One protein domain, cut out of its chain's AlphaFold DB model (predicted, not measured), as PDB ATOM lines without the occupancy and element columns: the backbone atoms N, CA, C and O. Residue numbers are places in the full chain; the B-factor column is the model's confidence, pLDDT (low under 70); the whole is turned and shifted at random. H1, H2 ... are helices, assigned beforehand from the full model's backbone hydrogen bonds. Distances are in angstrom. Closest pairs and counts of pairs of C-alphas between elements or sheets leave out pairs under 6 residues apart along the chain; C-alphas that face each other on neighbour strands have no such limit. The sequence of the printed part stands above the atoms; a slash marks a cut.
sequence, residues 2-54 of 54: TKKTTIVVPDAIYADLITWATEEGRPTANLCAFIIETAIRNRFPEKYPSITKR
ATOM      1  N   THR A   2      36.664 -39.387 -42.983       79.06
ATOM      2  CA  THR A   2      38.059 -38.903 -42.948       79.06
ATOM      3  C   THR A   2      38.499 -38.490 -44.351       79.06
ATOM      4  O   THR A   2      38.153 -39.152 -45.328       79.06
ATOM      5  N   LYS A   3      39.250 -37.392 -44.466       85.81
ATOM      6  CA  LYS A   3      39.848 -36.919 -45.724       85.81
ATOM      7  C   LYS A   3      41.370 -37.001 -45.614       85.81
ATOM      8  O   LYS A   3      41.913 -36.777 -44.538       85.81
ATOM      9  N   LYS A   4      42.047 -37.339 -46.714       86.62
ATOM     10  CA  LYS A   4      43.513 -37.333 -46.808       86.62
ATOM     11  C   LYS A   4      43.950 -36.067 -47.533       86.62
ATOM     12  O   LYS A   4      43.348 -35.715 -48.543       86.62
ATOM     13  N   THR A   5      44.978 -35.409 -47.014       84.06
ATOM     14  CA  THR A   5      45.627 -34.267 -47.661       84.06
ATOM     15  C   THR A   5      47.132 -34.485 -47.652       84.06
ATOM     16  O   THR A   5      47.659 -35.086 -46.713       84.06
ATOM     17  N   THR A   6      47.816 -34.017 -48.691       89.81
ATOM     18  CA  THR A   6      49.281 -34.043 -48.769       89.81
ATOM     19  C   THR A   6      49.812 -32.732 -48.202       89.81
ATOM     20  O   THR A   6      49.341 -31.665 -48.590       89.81
ATOM     21  N   ILE A   7      50.765 -32.808 -47.273       87.00
ATOM     22  CA  ILE A   7      51.450 -31.641 -46.706       87.00
ATOM     23  C   ILE A   7      52.876 -31.582 -47.247       87.00
ATOM     24  O   ILE A   7      53.524 -32.615 -47.393       87.00
ATOM     25  N   VAL A   8      53.352 -30.374 -47.539       92.75
ATOM     26  CA  VAL A   8      54.745 -30.124 -47.919       92.75
ATOM     27  C   VAL A   8      55.399 -29.391 -46.760       92.75
ATOM     28  O   VAL A   8      54.890 -28.363 -46.312       92.75
ATOM     29  N   VAL A   9      56.497 -29.939 -46.256       91.38
ATOM     30  CA  VAL A   9      57.272 -29.379 -45.145       91.38
ATOM     31  C   VAL A   9      58.754 -29.345 -45.530       91.38
ATOM     32  O   VAL A   9      59.155 -30.098 -46.420       91.38
ATOM     33  N   PRO A  10      59.572 -28.482 -44.902       96.38
ATOM     34  CA  PRO A  10      61.016 -28.496 -45.104       96.38
ATOM     35  C   PRO A  10      61.627 -29.854 -44.743       96.38
ATOM     36  O   PRO A  10      61.169 -30.508 -43.807       96.38
ATOM     37  N   ASP A  11      62.694 -30.231 -45.447       95.62
ATOM     38  CA  ASP A  11      63.374 -31.523 -45.281       95.62
ATOM     39  C   ASP A  11      63.815 -31.782 -43.830       95.62
ATOM     40  O   ASP A  11      63.479 -32.816 -43.256       95.62
ATOM     41  N   ALA A  12      64.435 -30.786 -43.188       96.19
ATOM     42  CA  ALA A  12      64.850 -30.873 -41.786       96.19
ATOM     43  C   ALA A  12      63.675 -31.197 -40.843       96.19
ATOM     44  O   ALA A  12      63.766 -32.092 -40.012       96.19
ATOM     45  N   ILE A  13      62.530 -30.535 -41.042       94.00
ATOM     46  CA  ILE A  13      61.324 -30.770 -40.236       94.00
ATOM     47  C   ILE A  13      60.766 -32.173 -40.485       94.00
ATOM     48  O   ILE A  13      60.254 -32.815 -39.568       94.00
ATOM     49  N   TYR A  14      60.851 -32.667 -41.721       94.69
ATOM     50  CA  TYR A  14      60.429 -34.026 -42.039       94.69
ATOM     51  C   TYR A  14      61.314 -35.078 -41.356       94.69
ATOM     52  O   TYR A  14      60.789 -36.071 -40.852       94.69
ATOM     53  N   ALA A  15      62.626 -34.845 -41.274       96.12
ATOM     54  CA  ALA A  15      63.554 -35.724 -40.564       96.12
ATOM     55  C   ALA A  15      63.245 -35.804 -39.055       96.12
ATOM     56  O   ALA A  15      63.180 -36.903 -38.493       96.12
ATOM     57  N   ASP A  16      62.958 -34.666 -38.417       96.00
ATOM     58  CA  ASP A  16      62.526 -34.626 -37.013       96.00
ATOM     59  C   ASP A  16      61.187 -35.355 -36.809       96.00
ATOM     60  O   ASP A  16      61.026 -36.130 -35.864       96.00
ATOM     61  N   LEU A  17      60.233 -35.187 -37.733       93.81
ATOM     62  CA  LEU A  17      58.952 -35.905 -37.702       93.81
ATOM     63  C   LEU A  17      59.127 -37.423 -37.826       93.81
ATOM     64  O   LEU A  17      58.413 -38.174 -37.163       93.81
ATOM     65  N   ILE A  18      60.045 -37.899 -38.671       95.25
ATOM     66  CA  ILE A  18      60.349 -39.335 -38.778       95.25
ATOM     67  C   ILE A  18      60.938 -39.853 -37.469       95.25
ATOM     68  O   ILE A  18      60.525 -40.917 -37.000       95.25
ATOM     69  N   THR A  19      61.870 -39.104 -36.883       96.88
ATOM     70  CA  THR A  19      62.528 -39.470 -35.623       96.88
ATOM     71  C   THR A  19      61.494 -39.612 -34.513       96.88
ATOM     72  O   THR A  19      61.345 -40.698 -33.956       96.88
ATOM     73  N   TRP A  20      60.661 -38.589 -34.317       95.81
ATOM     74  CA  TRP A  20      59.606 -38.613 -33.306       95.81
ATOM     75  C   TRP A  20      58.591 -39.744 -33.547       95.81
ATOM     76  O   TRP A  20      58.219 -40.479 -32.631       95.81
ATOM     77  N   ALA A  21      58.165 -39.952 -34.795       95.19
ATOM     78  CA  ALA A  21      57.234 -41.031 -35.122       95.19
ATOM     79  C   ALA A  21      57.822 -42.415 -34.799       95.19
ATOM     80  O   ALA A  21      57.110 -43.292 -34.304       95.19
ATOM     81  N   THR A  22      59.122 -42.583 -35.049       96.00
ATOM     82  CA  THR A  22      59.869 -43.808 -34.749       96.00
ATOM     83  C   THR A  22      59.961 -44.049 -33.245       96.00
ATOM     84  O   THR A  22      59.702 -45.166 -32.802       96.00
ATOM     85  N   GLU A  23      60.245 -43.014 -32.455       96.19
ATOM     86  CA  GLU A  23      60.295 -43.094 -30.988       96.19
ATOM     87  C   GLU A  23      58.943 -43.495 -30.375       96.19
ATOM     88  O   GLU A  23      58.893 -44.276 -29.428       96.19
ATOM     89  N   GLU A  24      57.835 -43.022 -30.948       92.75
ATOM     90  CA  GLU A  24      56.479 -43.404 -30.530       92.75
ATOM     91  C   GLU A  24      55.992 -44.734 -31.134       92.75
ATOM     92  O   GLU A  24      54.877 -45.173 -30.839       92.75
ATOM     93  N   GLY A  25      56.783 -45.376 -32.000       94.44
ATOM     94  CA  GLY A  25      56.412 -46.625 -32.668       94.44
ATOM     95  C   GLY A  25      55.203 -46.491 -33.601       94.44
ATOM     96  O   GLY A  25      54.444 -47.448 -33.774       94.44
ATOM     97  N   ARG A  26      54.984 -45.308 -34.193       93.38
ATOM     98  CA  ARG A  26      53.829 -45.014 -35.057       93.38
ATOM     99  C   ARG A  26      54.238 -44.537 -36.454       93.38
ATOM    100  O   ARG A  26      55.310 -43.972 -36.628       93.38
ATOM    101  N   PRO A  27      53.377 -44.696 -37.477       94.00
ATOM    102  CA  PRO A  27      53.645 -44.135 -38.798       94.00
ATOM    103  C   PRO A  27      53.743 -42.605 -38.760       94.00
ATOM    104  O   PRO A  27      52.884 -41.948 -38.166       94.00
ATOM    105  N   THR A  28      54.701 -42.021 -39.487       92.81
ATOM    106  CA  THR A  28      54.884 -40.558 -39.596       92.81
ATOM    107  C   THR A  28      53.607 -39.842 -40.033       92.81
ATOM    108  O   THR A  28      53.265 -38.791 -39.501       92.81
ATOM    109  N   ALA A  29      52.827 -40.441 -40.940       91.00
ATOM    110  CA  ALA A  29      51.542 -39.887 -41.367       91.00
ATOM    111  C   ALA A  29      50.524 -39.766 -40.215       91.00
ATOM    112  O   ALA A  29      49.765 -38.797 -40.167       91.00
ATOM    113  N   ASN A  30      50.525 -40.716 -39.273       91.69
ATOM    114  CA  ASN A  30      49.634 -40.692 -38.113       91.69
ATOM    115  C   ASN A  30      50.079 -39.634 -37.098       91.69
ATOM    116  O   ASN A  30      49.228 -38.922 -36.565       91.69
ATOM    117  N   LEU A  31      51.392 -39.495 -36.872       93.06
ATOM    118  CA  LEU A  31      51.957 -38.400 -36.076       93.06
ATOM    119  C   LEU A  31      51.551 -37.043 -36.664       93.06
ATOM    120  O   LEU A  31      50.987 -36.212 -35.957       93.06
ATOM    121  N   CYS A  32      51.747 -36.838 -37.969       92.50
ATOM    122  CA  CYS A  32      51.352 -35.600 -38.644       92.50
ATOM    123  C   CYS A  32      49.856 -35.312 -38.488       92.50
ATOM    124  O   CYS A  32      49.476 -34.188 -38.164       92.50
ATOM    125  N   ALA A  33      49.000 -36.320 -38.678       91.75
ATOM    126  CA  ALA A  33      47.561 -36.166 -38.491       91.75
ATOM    127  C   ALA A  33      47.216 -35.736 -37.055       91.75
ATOM    128  O   ALA A  33      46.408 -34.827 -36.868       91.75
ATOM    129  N   PHE A  34      47.868 -36.331 -36.053       92.00
ATOM    130  CA  PHE A  34      47.685 -35.982 -34.645       92.00
ATOM    131  C   PHE A  34      48.152 -34.556 -34.321       92.00
ATOM    132  O   PHE A  34      47.429 -33.811 -33.654       92.00
ATOM    133  N   ILE A  35      49.327 -34.150 -34.812       92.31
ATOM    134  CA  ILE A  35      49.862 -32.795 -34.614       92.31
ATOM    135  C   ILE A  35      48.916 -31.760 -35.230       92.31
ATOM    136  O   ILE A  35      48.549 -30.792 -34.565       92.31
ATOM    137  N   ILE A  36      48.478 -31.981 -36.473       92.31
ATOM    138  CA  ILE A  36      47.551 -31.078 -37.171       92.31
ATOM    139  C   ILE A  36      46.226 -30.999 -36.418       92.31
ATOM    140  O   ILE A  36      45.721 -29.904 -36.176       92.31
ATOM    141  N   GLU A  37      45.666 -32.137 -36.012       91.31
ATOM    142  CA  GLU A  37      44.411 -32.160 -35.267       91.31
ATOM    143  C   GLU A  37      44.528 -31.386 -33.946       91.31
ATOM    144  O   GLU A  37      43.665 -30.567 -33.626       91.31
ATOM    145  N   THR A  38      45.622 -31.587 -33.214       91.75
ATOM    146  CA  THR A  38      45.904 -30.876 -31.961       91.75
ATOM    147  C   THR A  38      46.039 -29.370 -32.196       91.75
ATOM    148  O   THR A  38      45.432 -28.578 -31.474       91.75
ATOM    149  N   ALA A  39      46.758 -28.956 -33.242       91.62
ATOM    150  CA  ALA A  39      46.915 -27.549 -33.604       91.62
ATOM    151  C   ALA A  39      45.573 -26.884 -33.962       91.62
ATOM    152  O   ALA A  39      45.286 -25.779 -33.500       91.62
ATOM    153  N   ILE A  40      44.716 -27.564 -34.731       92.56
ATOM    154  CA  ILE A  40      43.381 -27.062 -35.094       92.56
ATOM    155  C   ILE A  40      42.475 -26.954 -33.865       92.56
ATOM    156  O   ILE A  40      41.792 -25.944 -33.706       92.56
ATOM    157  N   ARG A  41      42.490 -27.944 -32.966       90.62
ATOM    158  CA  ARG A  41      41.726 -27.891 -31.707       90.62
ATOM    159  C   ARG A  41      42.168 -26.730 -30.822       90.62
ATOM    160  O   ARG A  41      41.323 -25.990 -30.333       90.62
ATOM    161  N   ASN A  42      43.477 -26.516 -30.688       89.88
ATOM    162  CA  ASN A  42      44.022 -25.379 -29.941       89.88
ATOM    163  C   ASN A  42      43.662 -24.032 -30.583       89.88
ATOM    164  O   ASN A  42      43.459 -23.049 -29.877       89.88
ATOM    165  N   ARG A  43      43.560 -23.974 -31.918       92.50
ATOM    166  CA  ARG A  43      43.172 -22.753 -32.635       92.50
ATOM    167  C   ARG A  43      41.672 -22.456 -32.552       92.50
ATOM    168  O   ARG A  43      41.303 -21.286 -32.559       92.50
ATOM    169  N   PHE A  44      40.823 -23.484 -32.490       92.00
ATOM    170  CA  PHE A  44      39.360 -23.359 -32.470       92.00
ATOM    171  C   PHE A  44      38.733 -24.132 -31.293       92.00
ATOM    172  O   PHE A  44      37.959 -25.070 -31.519       92.00
ATOM    173  N   PRO A  45      39.024 -23.736 -30.041       86.00
ATOM    174  CA  PRO A  45      38.595 -24.473 -28.849       86.00
ATOM    175  C   PRO A  45      37.070 -24.512 -28.671       86.00
ATOM    176  O   PRO A  45      36.536 -25.474 -28.129       86.00
ATOM    177  N   GLU A  46      36.353 -23.499 -29.165       87.31
ATOM    178  CA  GLU A  46      34.883 -23.439 -29.123       87.31
ATOM    179  C   GLU A  46      34.228 -24.437 -30.089       87.31
ATOM    180  O   GLU A  46      33.127 -24.925 -29.845       87.31
ATOM    181  N   LYS A  47      34.910 -24.750 -31.199       87.62
ATOM    182  CA  LYS A  47      34.400 -25.627 -32.259       87.62
ATOM    183  C   LYS A  47      34.832 -27.078 -32.070       87.62
ATOM    184  O   LYS A  47      34.101 -27.988 -32.459       87.62
ATOM    185  N   TYR A  48      36.017 -27.297 -31.502       84.06
ATOM    186  CA  TYR A  48      36.573 -28.627 -31.292       84.06
ATOM    187  C   TYR A  48      37.084 -28.768 -29.851       84.06
ATOM    188  O   TYR A  48      38.113 -28.181 -29.514       84.06
ATOM    189  N   PRO A  49      36.421 -29.569 -28.997       75.19
ATOM    190  CA  PRO A  49      36.872 -29.760 -27.624       75.19
ATOM    191  C   PRO A  49      38.239 -30.469 -27.561       75.19
ATOM    192  O   PRO A  49      38.583 -31.313 -28.400       75.19
ATOM    193  N   SER A  50      39.025 -30.128 -26.536       67.62
ATOM    194  CA  SER A  50      40.355 -30.692 -26.274       67.62
ATOM    195  C   SER A  50      40.308 -32.209 -26.053       67.62
ATOM    196  O   SER A  50      39.449 -32.696 -25.320       67.62
ATOM    197  N   ILE A  51      41.276 -32.944 -26.617       62.91
ATOM    198  CA  ILE A  51      41.395 -34.415 -26.504       62.91
ATOM    199  C   ILE A  51      41.509 -34.876 -25.040       62.91
ATOM    200  O   ILE A  51      41.016 -35.944 -24.702       62.91
ATOM    201  N   THR A  52      42.085 -34.049 -24.164       57.59
ATOM    202  CA  THR A  52      42.324 -34.340 -22.738       57.59
ATOM    203  C   THR A  52      41.048 -34.453 -21.890       57.59
ATOM    204  O   THR A  52      41.121 -34.821 -20.726       57.59
ATOM    205  N   LYS A  53      39.869 -34.153 -22.449       42.62
ATOM    206  CA  LYS A  53      38.575 -34.457 -21.822       42.62
ATOM    207  C   LYS A  53      37.897 -35.596 -22.585       42.62
ATOM    208  O   LYS A  53      36.993 -35.355 -23.385       42.62
ATOM    209  N   ARG A  54      38.350 -36.825 -22.359       42.16
ATOM    210  CA  ARG A  54      37.588 -38.043 -22.640       42.16
ATOM    211  C   ARG A  54      37.626 -38.949 -21.430       42.16
ATOM    212  O   ARG A  54      38.707 -39.011 -20.809       42.16
TER     213      ARG A  54
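This is residues 2 to 54 of the 54 residues of the protein "RHH_5 domain-containing protein" of Calothrix sp. NIES-2100 (UniProt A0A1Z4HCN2). Two helices meet at nearly a right angle, roughly as an L: residues 28 to 32 of H2 pack on residues 17 to 22 of H1, and the rest of H2 runs away from H1. A stretch with no named element, residues 2 to 10, leads to the start of H1, where residues 8 to 13 stick out, and a tail, residues 44 to 54, turns back after the far end of H2. The printed part has 53 residues with two named helices, H1 then H2, and no named strand; the class is all helix. The whole is loose, with a radius of gyration of the C-alphas of 12.6 A, and spans 34 by 22 by 20 A.

The printed part begins at Thr 2, with its C-alpha at (38.059, -38.903, -42.948). H1 is residues 11 to 23, from C-alpha 11 at (63.374, -31.523, -45.281), and measures 18.6 A from first to last C-alpha. H2, the longest helix, is residues 28 to 43 and measures 22.4 A, with C-alpha 43 at (43.172, -22.753, -32.635).

H1 and H2 touch, with 7 pairs of C-alphas within 8 A. Their closest C-alphas, those of Ala 21 and Thr 28, are 5.1 A apart. H1 touches H2 with residues 17 to 22 alone, and H2 touches H1 with residues 28 to 32 alone. Their lines are about perpendicular, at 78 degrees, and their centres are 14.3 A apart. In H1 and H2 every O i to N i+4 pair is within hydrogen-bond range.

The outline is elongated, but only just, at 34 by 22 by 20 A. The two C-alphas farthest apart, those of Asp 11 and Arg 54, are 34.9 A apart. The link from H1 to H2 is tight, with 4 residues. Residues 8 to 13, of which 11 to 13 belong to H1, stand free. The printed part has no cut and ends at Arg 54, the chain's last residue. The mean pLDDT of the printed part is 88.0, and residues 50 to 54 are under 70.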